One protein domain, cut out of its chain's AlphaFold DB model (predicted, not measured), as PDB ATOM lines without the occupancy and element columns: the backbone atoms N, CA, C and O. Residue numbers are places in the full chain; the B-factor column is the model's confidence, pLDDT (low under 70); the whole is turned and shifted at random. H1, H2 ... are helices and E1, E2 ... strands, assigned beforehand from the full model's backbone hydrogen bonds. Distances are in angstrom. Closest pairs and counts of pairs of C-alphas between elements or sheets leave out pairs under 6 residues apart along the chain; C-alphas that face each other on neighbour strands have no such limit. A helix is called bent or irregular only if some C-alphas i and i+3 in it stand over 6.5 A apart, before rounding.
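What this domain is: This is residues 56 to 147 of the 147 residues of an uncharacterized protein of Planctopirus hydrillae (UniProt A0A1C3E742). A small sheet of three strands has H2 packed slantwise over one face, while H1 and H3 lie well apart from each other, beyond the end of the sheet where E1 begins and E2 and E3 end. The stretch before H1 runs along the E1 edge of the sheet, and residues 77 to 88 make a long loop from H1 back to E1. The printed part has 92 residues with three named helices and three named strands, in the order H1, E1, E2, H2, E3, H3; the sheet is mixed, in the order E1, E2, E3, and the class is mixed, helices and strands. The whole is only just compact, close to loose, with a radius of gyration of the C-alphas of 14.3 A and spans of 40 by 34 by 27 A.

How they stand to each other: Residues 58 to 59 form a short antiparallel pairing with residues 94 to 95 of E1, residues 89 to 95. H1, residues 65 to 76, is not on the sheet. E1 and E2, residues 100 to 105, are an antiparallel hairpin at 160 degrees, with N 93 and O 102 2.9 A apart, within hydrogen-bond range. H2, residues 111 to 121, is on the sheet at a height of 9.5 A over it, making two layers, a helix on one face of a sheet. H2 lies over E2 and only just over E3, residues 126 to 130, with 3 of its C-alphas falling on E3. Its line stands at 53 degrees to E2 on the local plane, slantwise to the strands. The closest C-alphas of E2 and H2, those of Val 103 and Phe 114, are 7.5 A apart. E2 and E3 are parallel at 26 degrees, with N 103 and O 127 2.8 A apart, within hydrogen-bond range. E2, H2 and E3 form a strand-helix-strand unit, two parallel neighbour strands with a helix between them in the chain, with a right-handed crossover. H3, residues 138 to 143, is not on the sheet and is apart from H1 and H2. Every O i to N i+4 pair is within hydrogen-bond range in H2 and H3, and 6 of 8 are in H1.

Where its parts are: H1 begins at C-alpha 65 (-36.125, -17.143, -51.697) and measures 13.5 A; it is irregular, with C-alphas 67 and 70 7.2 A apart. E1 measures 20.0 A, E2 15.9 A, H2 15.4 A and E3 13.4 A. H3 measures 8.6 A and ends at C-alpha 143 (-54.939, -22.879, -48.736).

The domain as a whole: The C-alphas farthest apart, those of Pro 80 and Val 97, are 42.1 A apart. The printed part has no cut. The link from H1 to E1, 12 residues, is long. Residues 142 to 147 have pLDDT under 70, and the mean of the printed part is 90.3.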
ATOM      1  N   GLY A  56     -34.742  -6.879 -32.427       88.56
ATOM      2  CA  GLY A  56     -35.564  -7.814 -31.660       88.56
ATOM      3  C   GLY A  56     -34.788  -9.013 -31.112       88.56
ATOM      4  O   GLY A  56     -33.575  -9.125 -31.256       88.56
ATOM      5  N   HIS A  57     -35.506  -9.940 -30.469       91.94
ATOM      6  CA  HIS A  57     -34.909 -11.180 -29.959       91.94
ATOM      7  C   HIS A  57     -34.746 -12.257 -31.037       91.94
ATOM      8  O   HIS A  57     -33.943 -13.171 -30.859       91.94
ATOM      9  N   LEU A  58     -35.483 -12.142 -32.143       95.06
ATOM     10  CA  LEU A  58     -35.351 -13.002 -33.309       95.06
ATOM     11  C   LEU A  58     -34.367 -12.374 -34.298       95.06
ATOM     12  O   LEU A  58     -34.551 -11.241 -34.747       95.06
ATOM     13  N   VAL A  59     -33.313 -13.116 -34.614       96.19
ATOM     14  CA  VAL A  59     -32.352 -12.779 -35.663       96.19
ATOM     15  C   VAL A  59     -32.765 -13.525 -36.926       96.19
ATOM     16  O   VAL A  59     -32.970 -14.741 -36.881       96.19
ATOM     17  N   ASP A  60     -32.859 -12.798 -38.032       95.19
ATOM     18  CA  ASP A  60     -33.180 -13.313 -39.362       95.19
ATOM     19  C   ASP A  60     -32.249 -12.678 -40.403       95.19
ATOM     20  O   ASP A  60     -31.799 -11.549 -40.220       95.19
ATOM     21  N   SER A  61     -31.958 -13.396 -41.485       92.31
ATOM     22  CA  SER A  61     -31.208 -12.854 -42.623       92.31
ATOM     23  C   SER A  61     -32.120 -12.060 -43.559       92.31
ATOM     24  O   SER A  61     -33.279 -12.433 -43.756       92.31
ATOM     25  N   ASP A  62     -31.554 -11.084 -44.261       90.94
ATOM     26  CA  ASP A  62     -32.211 -10.355 -45.354       90.94
ATOM     27  C   ASP A  62     -32.381 -11.182 -46.647       90.94
ATOM     28  O   ASP A  62     -33.082 -10.762 -47.567       90.94
ATOM     29  N   LEU A  63     -31.787 -12.381 -46.711       91.00
ATOM     30  CA  LEU A  63     -31.915 -13.311 -47.834       91.00
ATOM     31  C   LEU A  63     -33.379 -13.618 -48.143       91.00
ATOM     32  O   LEU A  63     -34.140 -14.001 -47.254       91.00
ATOM     33  N   THR A  64     -33.765 -13.553 -49.416       93.38
ATOM     34  CA  THR A  64     -35.106 -13.935 -49.879       93.38
ATOM     35  C   THR A  64     -35.042 -15.125 -50.835       93.38
ATOM     36  O   THR A  64     -34.049 -15.339 -51.531       93.38
ATOM     37  N   HIS A  65     -36.100 -15.943 -50.858       94.75
ATOM     38  CA  HIS A  65     -36.125 -17.143 -51.697       94.75
ATOM     39  C   HIS A  65     -36.108 -16.804 -53.192       94.75
ATOM     40  O   HIS A  65     -35.436 -17.480 -53.962       94.75
ATOM     41  N   ASP A  66     -36.804 -15.749 -53.607       93.50
ATOM     42  CA  ASP A  66     -36.832 -15.295 -54.996       93.50
ATOM     43  C   ASP A  66     -35.454 -14.798 -55.468       93.50
ATOM     44  O   ASP A  66     -34.999 -15.200 -56.537       93.50
ATOM     45  N   SER A  67     -34.744 -14.008 -54.653       91.38
ATOM     46  CA  SER A  67     -33.429 -13.462 -55.027       91.38
ATOM     47  C   SER A  67     -32.332 -14.527 -55.090       91.38
ATOM     48  O   SER A  67     -31.464 -14.477 -55.962       91.38
ATOM     49  N   ALA A  68     -32.377 -15.529 -54.208       92.50
ATOM     50  CA  ALA A  68     -31.414 -16.629 -54.204       92.50
ATOM     51  C   ALA A  68     -31.788 -17.779 -55.161       92.50
ATOM     52  O   ALA A  68     -30.979 -18.695 -55.361       92.50
ATOM     53  N   TRP A  69     -32.982 -17.743 -55.771       93.62
ATOM     54  CA  TRP A  69     -33.517 -18.865 -56.540       93.62
ATOM     55  C   TRP A  69     -32.632 -19.272 -57.709       93.62
ATOM     56  O   TRP A  69     -32.387 -20.460 -57.897       93.62
ATOM     57  N   GLU A  70     -32.127 -18.308 -58.480       91.06
ATOM     58  CA  GLU A  70     -31.307 -18.612 -59.654       91.06
ATOM     59  C   GLU A  70     -30.098 -19.470 -59.270       91.06
ATOM     60  O   GLU A  70     -29.815 -20.481 -59.912       91.06
ATOM     61  N   THR A  71     -29.439 -19.138 -58.160       90.31
ATOM     62  CA  THR A  71     -28.296 -19.923 -57.685       90.31
ATOM     63  C   THR A  71     -28.734 -21.270 -57.122       90.31
ATOM     64  O   THR A  71     -28.134 -22.294 -57.446       90.31
ATOM     65  N   ALA A  72     -29.801 -21.297 -56.318       90.69
ATOM     66  CA  ALA A  72     -30.329 -22.541 -55.765       90.69
ATOM     67  C   ALA A  72     -30.734 -23.528 -56.871       90.69
ATOM     68  O   ALA A  72     -30.457 -24.721 -56.770       90.69
ATOM     69  N   ARG A  73     -31.336 -23.034 -57.957       91.75
ATOM     70  CA  ARG A  73     -31.758 -23.814 -59.126       91.75
ATOM     71  C   ARG A  73     -30.583 -24.501 -59.819       91.75
ATOM     72  O   ARG A  73     -30.733 -25.654 -60.220       91.75
ATOM     73  N   TRP A  74     -29.431 -23.843 -59.951       89.88
ATOM     74  CA  TRP A  74     -28.238 -24.455 -60.556       89.88
ATOM     75  C   TRP A  74     -27.671 -25.609 -59.732       89.88
ATOM     76  O   TRP A  74     -27.100 -26.542 -60.293       89.88
ATOM     77  N   GLU A  75     -27.862 -25.568 -58.417       88.75
ATOM     78  CA  GLU A  75     -27.514 -26.674 -57.532       88.75
ATOM     79  C   GLU A  75     -28.585 -27.769 -57.594       88.75
ATOM     80  O   GLU A  75     -28.281 -28.914 -57.920       88.75
ATOM     81  N   LEU A  76     -29.854 -27.405 -57.372       88.06
ATOM     82  CA  LEU A  76     -31.008 -28.312 -57.295       88.06
ATOM     83  C   LEU A  76     -31.294 -29.062 -58.600       88.06
ATOM     84  O   LEU A  76     -31.812 -30.182 -58.548       88.06
ATOM     85  N   LEU A  77     -30.968 -28.448 -59.740       91.62
ATOM     86  CA  LEU A  77     -31.250 -28.917 -61.099       91.62
ATOM     87  C   LEU A  77     -32.715 -29.358 -61.317       91.62
ATOM     88  O   LEU A  77     -32.955 -30.453 -61.836       91.62
ATOM     89  N   PRO A  78     -33.720 -28.550 -60.923       92.12
ATOM     90  CA  PRO A  78     -35.110 -28.873 -61.202       92.12
ATOM     91  C   PRO A  78     -35.431 -28.681 -62.697       92.12
ATOM     92  O   PRO A  78     -34.677 -28.020 -63.420       92.12
ATOM     93  N   PRO A  79     -36.573 -29.200 -63.183       93.62
ATOM     94  CA  PRO A  79     -37.063 -28.882 -64.519       93.62
ATOM     95  C   PRO A  79     -37.195 -27.360 -64.749       93.62
ATOM     96  O   PRO A  79     -37.544 -26.633 -63.816       93.62
ATOM     97  N   PRO A  80     -36.997 -26.858 -65.986       90.88
ATOM     98  CA  PRO A  80     -36.992 -25.417 -66.276       90.88
ATOM     99  C   PRO A  80     -38.284 -24.661 -65.933       90.88
ATOM    100  O   PRO A  80     -38.256 -23.442 -65.793       90.88
ATOM    101  N   THR A  81     -39.410 -25.364 -65.811       93.19
ATOM    102  CA  THR A  81     -40.729 -24.793 -65.501       93.19
ATOM    103  C   THR A  81     -41.012 -24.685 -64.005       93.19
ATOM    104  O   THR A  81     -42.063 -24.181 -63.633       93.19
ATOM    105  N   VAL A  82     -40.134 -25.218 -63.152       92.69
ATOM    106  CA  VAL A  82     -40.342 -25.237 -61.702       92.69
ATOM    107  C   VAL A  82     -39.877 -23.924 -61.094       92.69
ATOM    108  O   VAL A  82     -38.717 -23.537 -61.267       92.69
ATOM    109  N   GLU A  83     -40.764 -23.278 -60.351       93.44
ATOM    110  CA  GLU A  83     -40.481 -22.063 -59.592       93.44
ATOM    111  C   GLU A  83     -40.018 -22.358 -58.162       93.44
ATOM    112  O   GLU A  83     -40.262 -23.434 -57.609       93.44
ATOM    113  N   TYR A  84     -39.366 -21.372 -57.538       92.38
ATOM    114  CA  TYR A  84     -38.764 -21.520 -56.208       92.38
ATOM    115  C   TYR A  84     -39.752 -21.970 -55.131       92.38
ATOM    116  O   TYR A  84     -39.347 -22.635 -54.178       92.38
ATOM    117  N   PHE A  85     -41.030 -21.601 -55.267       92.81
ATOM    118  CA  PHE A  85     -42.077 -21.910 -54.297       92.81
ATOM    119  C   PHE A  85     -42.700 -23.297 -54.474       92.81
ATOM    120  O   PHE A  85     -43.421 -23.763 -53.596       92.81
ATOM    121  N   GLN A  86     -42.413 -23.974 -55.585       93.50
ATOM    122  CA  GLN A  86     -42.892 -25.333 -55.846       93.50
ATOM    123  C   GLN A  86     -41.955 -26.403 -55.274       93.50
ATOM    124  O   GLN A  86     -42.295 -27.584 -55.271       93.50
ATOM    125  N   ILE A  87     -40.778 -26.002 -54.794       93.88
ATOM    126  CA  ILE A  87     -39.807 -26.888 -54.158       93.88
ATOM    127  C   ILE A  87     -39.901 -26.732 -52.636       93.88
ATOM    128  O   ILE A  87     -40.026 -25.599 -52.155       93.88
ATOM    129  N   PRO A  88     -39.816 -27.835 -51.863       95.50
ATOM    130  CA  PRO A  88     -39.743 -27.759 -50.413       95.50
ATOM    131  C   PRO A  88     -38.589 -26.857 -49.974       95.50
ATOM    132  O   PRO A  88     -37.436 -27.036 -50.380       95.50
ATOM    133  N   ARG A  89     -38.928 -25.865 -49.160       96.62
ATOM    134  CA  ARG A  89     -38.036 -24.783 -48.753       96.62
ATOM    135  C   ARG A  89     -38.389 -24.313 -47.354       96.62
ATOM    136  O   ARG A  89     -39.404 -24.733 -46.790       96.62
ATOM    137  N   GLY A  90     -37.579 -23.416 -46.819       97.81
ATOM    138  CA  GLY A  90     -37.866 -22.831 -45.528       97.81
ATOM    139  C   GLY A  90     -36.834 -21.820 -45.079       97.81
ATOM    140  O   GLY A  90     -35.929 -21.426 -45.816       97.81
ATOM    141  N   ARG A  91     -36.979 -21.405 -43.827       98.00
ATOM    142  CA  ARG A  91     -36.172 -20.348 -43.229       98.00
ATOM    143  C   ARG A  91     -35.693 -20.748 -41.843       98.00
ATOM    144  O   ARG A  91     -36.394 -21.428 -41.101       98.00
ATOM    145  N   ILE A  92     -34.484 -20.327 -41.512       98.00
ATOM    146  CA  ILE A  92     -33.837 -20.548 -40.226       98.00
ATOM    147  C   ILE A  92     -33.687 -19.205 -39.530       98.00
ATOM    148  O   ILE A  92     -32.992 -18.335 -40.047       98.00
ATOM    149  N   LEU A  93     -34.289 -19.071 -38.351       97.56
ATOM    150  CA  LEU A  93     -34.102 -17.935 -37.446       97.56
ATOM    151  C   LEU A  93     -33.322 -18.368 -36.207       97.56
ATOM    152  O   LEU A  93     -33.270 -19.552 -35.863       97.56
ATOM    153  N   TRP A  94     -32.763 -17.391 -35.501       97.06
ATOM    154  CA  TRP A  94     -32.156 -17.598 -34.192       97.06
ATOM    155  C   TRP A  94     -32.864 -16.764 -33.128       97.06
ATOM    156  O   TRP A  94     -32.905 -15.538 -33.213       97.06
ATOM    157  N   ASP A  95     -33.387 -17.427 -32.101       96.19
ATOM    158  CA  ASP A  95     -33.944 -16.776 -30.921       96.19
ATOM    159  C   ASP A  95     -32.840 -16.557 -29.880       96.19
ATOM    160  O   ASP A  95     -32.305 -17.496 -29.282       96.19
ATOM    161  N   THR A  96     -32.493 -15.294 -29.654       93.12
ATOM    162  CA  THR A  96     -31.443 -14.885 -28.714       93.12
ATOM    163  C   THR A  96     -31.841 -15.047 -27.248       93.12
ATOM    164  O   THR A  96     -30.959 -15.260 -26.412       93.12
ATOM    165  N   VAL A  97     -33.139 -15.007 -26.927       94.44
ATOM    166  CA  VAL A  97     -33.660 -15.167 -25.561       94.44
ATOM    167  C   VAL A  97     -33.641 -16.640 -25.170       94.44
ATOM    168  O   VAL A  97     -33.063 -17.005 -24.144       94.44
ATOM    169  N   HIS A  98     -34.209 -17.504 -26.013       95.19
ATOM    170  CA  HIS A  98     -34.271 -18.947 -25.750       95.19
ATOM    171  C   HIS A  98     -32.982 -19.685 -26.135       95.19
ATOM    172  O   HIS A  98     -32.766 -20.831 -25.725       95.19
ATOM    173  N   ARG A  99     -32.090 -19.014 -26.877       94.31
ATOM    174  CA  ARG A  99     -30.851 -19.572 -27.434       94.31
ATOM    175  C   ARG A  99     -31.129 -20.844 -28.233       94.31
ATOM    176  O   ARG A  99     -30.493 -21.882 -28.016       94.31
ATOM    177  N   SER A 100     -32.099 -20.748 -29.133       96.69
ATOM    178  CA  SER A 100     -32.566 -21.847 -29.975       96.69
ATOM    179  C   SER A 100     -32.791 -21.385 -31.407       96.69
ATOM    180  O   SER A 100     -33.226 -20.262 -31.651       96.69
ATOM    181  N   GLY A 101     -32.521 -22.275 -32.356       97.62
ATOM    182  CA  GLY A 101     -32.911 -22.068 -33.742       97.62
ATOM    183  C   GLY A 101     -34.391 -22.362 -33.956       97.62
ATOM    184  O   GLY A 101     -34.945 -23.270 -33.338       97.62
ATOM    185  N   ILE A 102     -35.019 -21.620 -34.856       98.12
ATOM    186  CA  ILE A 102     -36.379 -21.896 -35.318       98.12
ATOM    187  C   ILE A 102     -36.277 -22.279 -36.788       98.12
ATOM    188  O   ILE A 102     -35.774 -21.498 -37.597       98.12
ATOM    189  N   VAL A 103     -36.727 -23.485 -37.121       98.12
ATOM    190  CA  VAL A 103     -36.753 -23.997 -38.491       98.12
ATOM    191  C   VAL A 103     -38.170 -23.862 -39.025       98.12
ATOM    192  O   VAL A 103     -39.019 -24.705 -38.745       98.12
ATOM    193  N   TYR A 104     -38.430 -22.801 -39.782       98.25
ATOM    194  CA  TYR A 104     -39.673 -22.662 -40.531       98.25
ATOM    195  C   TYR A 104     -39.630 -23.515 -41.791       98.25
ATOM    196  O   TYR A 104     -38.634 -23.499 -42.521       98.25
ATOM    197  N   HIS A 105     -40.698 -24.270 -42.036       97.38
ATOM    198  CA  HIS A 105     -40.756 -25.233 -43.131       97.38
ATOM    199  C   HIS A 105     -42.186 -25.478 -43.625       97.38
ATOM    200  O   HIS A 105     -43.163 -25.155 -42.951       97.38
ATOM    201  N   GLY A 106     -42.288 -26.103 -44.800       94.44
ATOM    202  CA  GLY A 106     -43.542 -26.603 -45.363       94.44
ATOM    203  C   GLY A 106     -43.842 -28.065 -45.029       94.44
ATOM    204  O   GLY A 106     -43.071 -28.755 -44.358       94.44
ATOM    205  N   ASN A 107     -44.935 -28.577 -45.585       92.25
ATOM    206  CA  ASN A 107     -45.446 -29.940 -45.382       92.25
ATOM    207  C   ASN A 107     -44.508 -31.074 -45.843       92.25
ATOM    208  O   ASN A 107     -44.679 -32.215 -45.425       92.25
ATOM    209  N   SER A 108     -43.511 -30.774 -46.673       90.81
ATOM    210  CA  SER A 108     -42.668 -31.777 -47.339       90.81
ATOM    211  C   SER A 108     -41.278 -31.938 -46.705       90.81
ATOM    212  O   SER A 108     -40.315 -32.246 -47.407       90.81
ATOM    213  N   THR A 109     -41.132 -31.699 -45.395       91.19
ATOM    214  CA  THR A 109     -39.826 -31.729 -44.701       91.19
ATOM    215  C   THR A 109     -39.741 -32.875 -43.701       91.19
ATOM    216  O   THR A 109     -40.629 -33.044 -42.871       91.19
ATOM    217  N   SER A 110     -38.673 -33.673 -43.780       89.56
ATOM    218  CA  SER A 110     -38.487 -34.846 -42.920       89.56
ATOM    219  C   SER A 110     -37.584 -34.561 -41.719       89.56
ATOM    220  O   SER A 110     -36.737 -33.668 -41.744       89.56
ATOM    221  N   GLU A 111     -37.681 -35.405 -40.693       90.31
ATOM    222  CA  GLU A 111     -36.826 -35.347 -39.500       90.31
ATOM    223  C   GLU A 111     -35.321 -35.419 -39.820       90.31
ATOM    224  O   GLU A 111     -34.497 -34.784 -39.160       90.31
ATOM    225  N   ALA A 112     -34.936 -36.182 -40.849       88.12
ATOM    226  CA  ALA A 112     -33.542 -36.275 -41.280       88.12
ATOM    227  C   ALA A 112     -33.020 -34.926 -41.800       88.12
ATOM    228  O   ALA A 112     -31.874 -34.557 -41.538       88.12
ATOM    229  N   VAL A 113     -33.880 -34.173 -42.482       90.38
ATOM    230  CA  VAL A 113     -33.555 -32.862 -43.049       90.38
ATOM    231  C   VAL A 113     -33.421 -31.832 -41.940       90.38
ATOM    232  O   VAL A 113     -32.462 -31.066 -41.952       90.38
ATOM    233  N   PHE A 114     -34.303 -31.845 -40.936       93.31
ATOM    234  CA  PHE A 114     -34.175 -30.934 -39.796       93.31
ATOM    235  C   PHE A 114     -32.855 -31.119 -39.049       93.31
ATOM    236  O   PHE A 114     -32.191 -30.139 -38.710       93.31
ATOM    237  N   LYS A 115     -32.423 -32.368 -38.844       90.38
ATOM    238  CA  LYS A 115     -31.125 -32.664 -38.220       90.38
ATOM    239  C   LYS A 115     -29.956 -32.148 -39.052       90.38
ATOM    240  O   LYS A 115     -29.001 -31.611 -38.490       90.38
ATOM    241  N   GLU A 116     -30.033 -32.295 -40.370       90.69
ATOM    242  CA  GLU A 116     -28.998 -31.791 -41.268       90.69
ATOM    243  C   GLU A 116     -28.974 -30.257 -41.296       90.69
ATOM    244  O   GLU A 116     -27.905 -29.669 -41.153       90.69
ATOM    245  N   LEU A 117     -30.133 -29.597 -41.358       93.44
ATOM    246  CA  LEU A 117     -30.252 -28.142 -41.218       93.44
ATOM    247  C   LEU A 117     -29.659 -27.665 -39.889       93.44
ATOM    248  O   LEU A 117     -28.795 -26.792 -39.876       93.44
ATOM    249  N   ALA A 118     -30.030 -28.286 -38.771       93.19
ATOM    250  CA  ALA A 118     -29.468 -27.947 -37.470       93.19
ATOM    251  C   ALA A 118     -27.938 -28.069 -37.451       93.19
ATOM    252  O   ALA A 118     -27.249 -27.180 -36.951       93.19
ATOM    253  N   ARG A 119     -27.388 -29.122 -38.063       91.75
ATOM    254  CA  ARG A 119     -25.938 -29.302 -38.205       91.75
ATOM    255  C   ARG A 119     -25.302 -28.215 -39.080       91.75
ATOM    256  O   ARG A 119     -24.254 -27.686 -38.710       91.75
ATOM    257  N   LEU A 120     -25.907 -27.885 -40.222       90.69
ATOM    258  CA  LEU A 120     -25.397 -26.896 -41.179       90.69
ATOM    259  C   LEU A 120     -25.432 -25.465 -40.633       90.69
ATOM    260  O   LEU A 120     -24.494 -24.699 -40.865       90.69
ATOM    261  N   TYR A 121     -26.479 -25.115 -39.891       92.88
ATOM    262  CA  TYR A 121     -26.657 -23.794 -39.284       92.88
ATOM    263  C   TYR A 121     -26.050 -23.695 -37.872       92.88
ATOM    264  O   TYR A 121     -26.054 -22.629 -37.257       92.88
ATOM    265  N   GLY A 122     -25.474 -24.791 -37.367       92.56
ATOM    266  CA  GLY A 122     -24.781 -24.837 -36.081       92.56
ATOM    267  C   GLY A 122     -25.710 -24.764 -34.869       92.56
ATOM    268  O   GLY A 122     -25.277 -24.296 -33.825       92.56
ATOM    269  N   LEU A 123     -26.965 -25.203 -34.987       93.44
ATOM    270  CA  LEU A 123     -28.031 -25.047 -33.992       93.44
ATOM    271  C   LEU A 123     -28.020 -26.201 -32.963       93.44
ATOM    272  O   LEU A 123     -28.501 -27.295 -33.263       93.44
ATOM    273  N   PRO A 124     -27.519 -26.003 -31.726       89.31
ATOM    274  CA  PRO A 124     -27.452 -27.066 -30.718       89.31
ATOM    275  C   PRO A 124     -28.821 -27.388 -30.107       89.31
ATOM    276  O   PRO A 124     -29.016 -28.453 -29.527       89.31
ATOM    277  N   ARG A 125     -29.751 -26.436 -30.200       95.50
ATOM    278  CA  ARG A 125     -31.151 -26.542 -29.803       95.50
ATOM    279  C   ARG A 125     -31.967 -25.907 -30.907       95.50
ATOM    280  O   ARG A 125     -31.616 -24.818 -31.365       95.50
ATOM    281  N   TRP A 126     -33.022 -26.582 -31.325       97.56
ATOM    282  CA  TRP A 126     -33.903 -26.088 -32.362       97.56
ATOM    283  C   TRP A 126     -35.296 -26.677 -32.205       97.56
ATOM    284  O   TRP A 126     -35.474 -27.721 -31.577       97.56
ATOM    285  N   GLU A 127     -36.259 -25.995 -32.801       97.75
ATOM    286  CA  GLU A 127     -37.607 -26.501 -33.014       97.75
ATOM    287  C   GLU A 127     -38.024 -26.272 -34.465       97.75
ATOM    288  O   GLU A 127     -37.563 -25.332 -35.118       97.75
ATOM    289  N   ALA A 128     -38.881 -27.152 -34.970       97.56
ATOM    290  CA  ALA A 128     -39.489 -27.016 -36.283       97.56
ATOM    291  C   ALA A 128     -40.872 -26.376 -36.134       97.56
ATOM    292  O   ALA A 128     -41.656 -26.775 -35.270       97.56
ATOM    293  N   ARG A 129     -41.162 -25.378 -36.968       97.25
ATOM    294  CA  ARG A 129     -42.462 -24.710 -37.030       97.25
ATOM    295  C   ARG A 129     -42.982 -24.775 -38.459       97.25
ATOM    296  O   ARG A 129     -42.299 -24.354 -39.391       97.25
ATOM    297  N   LEU A 130     -44.200 -25.284 -38.617       95.44
ATOM    298  CA  LEU A 130     -44.890 -25.224 -39.897       95.44
ATOM    299  C   LEU A 130     -45.247 -23.765 -40.200       95.44
ATOM    300  O   LEU A 130     -45.685 -23.038 -39.308       95.44
ATOM    301  N   ASP A 131     -45.061 -23.358 -41.448       94.44
ATOM    302  CA  ASP A 131     -45.453 -22.044 -41.946       94.44
ATOM    303  C   ASP A 131     -46.117 -22.222 -43.314       94.44
ATOM    304  O   ASP A 131     -45.565 -22.848 -44.227       94.44
ATOM    305  N   GLU A 132     -47.343 -21.707 -43.416       89.62
ATOM    306  CA  GLU A 132     -48.225 -21.840 -44.576       89.62
ATOM    307  C   GLU A 132     -47.581 -21.273 -45.845       89.62
ATOM    308  O   GLU A 132     -47.757 -21.824 -46.934       89.62
ATOM    309  N   HIS A 133     -46.719 -20.261 -45.699       90.06
ATOM    310  CA  HIS A 133     -45.969 -19.674 -46.804       90.06
ATOM    311  C   HIS A 133     -45.029 -20.679 -47.492       90.06
ATOM    312  O   HIS A 133     -44.681 -20.506 -48.664       90.06
ATOM    313  N   TYR A 134     -44.611 -21.741 -46.797       92.19
ATOM    314  CA  TYR A 134     -43.711 -22.767 -47.330       92.19
ATOM    315  C   TYR A 134     -44.416 -24.051 -47.757       92.19
ATOM    316  O   TYR A 134     -43.739 -24.995 -48.176       92.19
ATOM    317  N   LEU A 135     -45.749 -24.115 -47.683       90.56
ATOM    318  CA  LEU A 135     -46.489 -25.263 -48.194       90.56
ATOM    319  C   LEU A 135     -46.227 -25.461 -49.690       90.56
ATOM    320  O   LEU A 135     -45.988 -24.519 -50.448       90.56
ATOM    321  N   THR A 136     -46.248 -26.724 -50.102       87.38
ATOM    322  CA  THR A 136     -46.026 -27.138 -51.490       87.38
ATOM    323  C   THR A 136     -47.113 -28.104 -51.941       87.38
ATOM    324  O   THR A 136     -47.696 -28.824 -51.123       87.38
ATOM    325  N   GLY A 137     -47.348 -28.143 -53.255       85.44
ATOM    326  CA  GLY A 137     -48.309 -29.051 -53.880       85.44
ATOM    327  C   GLY A 137     -49.745 -28.775 -53.440       85.44
ATOM    328  O   GLY A 137     -50.124 -27.626 -53.220       85.44
ATOM    329  N   GLU A 138     -50.529 -29.840 -53.282       73.94
ATOM    330  CA  GLU A 138     -51.968 -29.768 -52.997       73.94
ATOM    331  C   GLU A 138     -52.301 -28.956 -51.737       73.94
ATOM    332  O   GLU A 138     -53.296 -28.242 -51.724       73.94
ATOM    333  N   ALA A 139     -51.443 -28.984 -50.711       72.25
ATOM    334  CA  ALA A 139     -51.654 -28.209 -49.486       72.25
ATOM    335  C   ALA A 139     -51.605 -26.688 -49.726       72.25
ATOM    336  O   ALA A 139     -52.338 -25.939 -49.088       72.25
ATOM    337  N   LEU A 140     -50.764 -26.229 -50.661       70.62
ATOM    338  CA  LEU A 140     -50.720 -24.819 -51.055       70.62
ATOM    339  C   LEU A 140     -51.960 -24.444 -51.880       70.62
ATOM    340  O   LEU A 140     -52.539 -23.376 -51.702       70.62
ATOM    341  N   GLU A 141     -52.384 -25.334 -52.777       70.81
ATOM    342  CA  GLU A 141     -53.576 -25.129 -53.607       70.81
ATOM    343  C   GLU A 141     -54.885 -25.155 -52.805       70.81
ATOM    344  O   GLU A 141     -55.872 -24.546 -53.218       70.81
ATOM    345  N   GLU A 142     -54.933 -25.903 -51.704       68.94
ATOM    346  CA  GLU A 142     -56.072 -25.934 -50.786       68.94
ATOM    347  C   GLU A 142     -56.149 -24.650 -49.955       68.94
ATOM    348  O   GLU A 142     -57.230 -24.074 -49.847       68.94
ATOM    349  N   PHE A 143     -55.011 -24.149 -49.461       65.50
ATOM    350  CA  PHE A 143     -54.939 -22.879 -48.736       65.50
ATOM    351  C   PHE A 143     -55.535 -21.720 -49.555       65.50
ATOM    352  O   PHE A 143     -56.472 -21.063 -49.108       65.50
ATOM    353  N   TYR A 144     -55.100 -21.549 -50.808       65.50
ATOM    354  CA  TYR A 144     -55.617 -20.489 -51.689       65.50
ATOM    355  C   TYR A 144     -57.059 -20.695 -52.174       65.50
ATOM    356  O   TYR A 144     -57.637 -19.783 -52.760       65.50
ATOM    357  N   ARG A 145     -57.655 -21.878 -51.982       66.25
ATOM    358  CA  ARG A 145     -59.074 -22.116 -52.300       66.25
ATOM    359  C   ARG A 145     -60.023 -21.678 -51.184       66.25
ATOM    360  O   ARG A 145     -61.229 -21.631 -51.425       66.25
ATOM    361  N   LEU A 146     -59.500 -21.427 -49.986       58.34
ATOM    362  CA  LEU A 146     -60.273 -21.055 -48.801       58.34
ATOM    363  C   LEU A 146     -60.218 -19.548 -48.485       58.34
ATOM    364  O   LEU A 146     -60.963 -19.105 -47.610       58.34
ATOM    365  N   GLU A 147     -59.380 -18.786 -49.195       51.84
ATOM    366  CA  GLU A 147     -59.337 -17.313 -49.187       51.84
ATOM    367  C   GLU A 147     -60.274 -16.703 -50.244       51.84
ATOM    368  O   GLU A 147     -60.901 -15.661 -49.937       51.84
TER     369      GLU A 147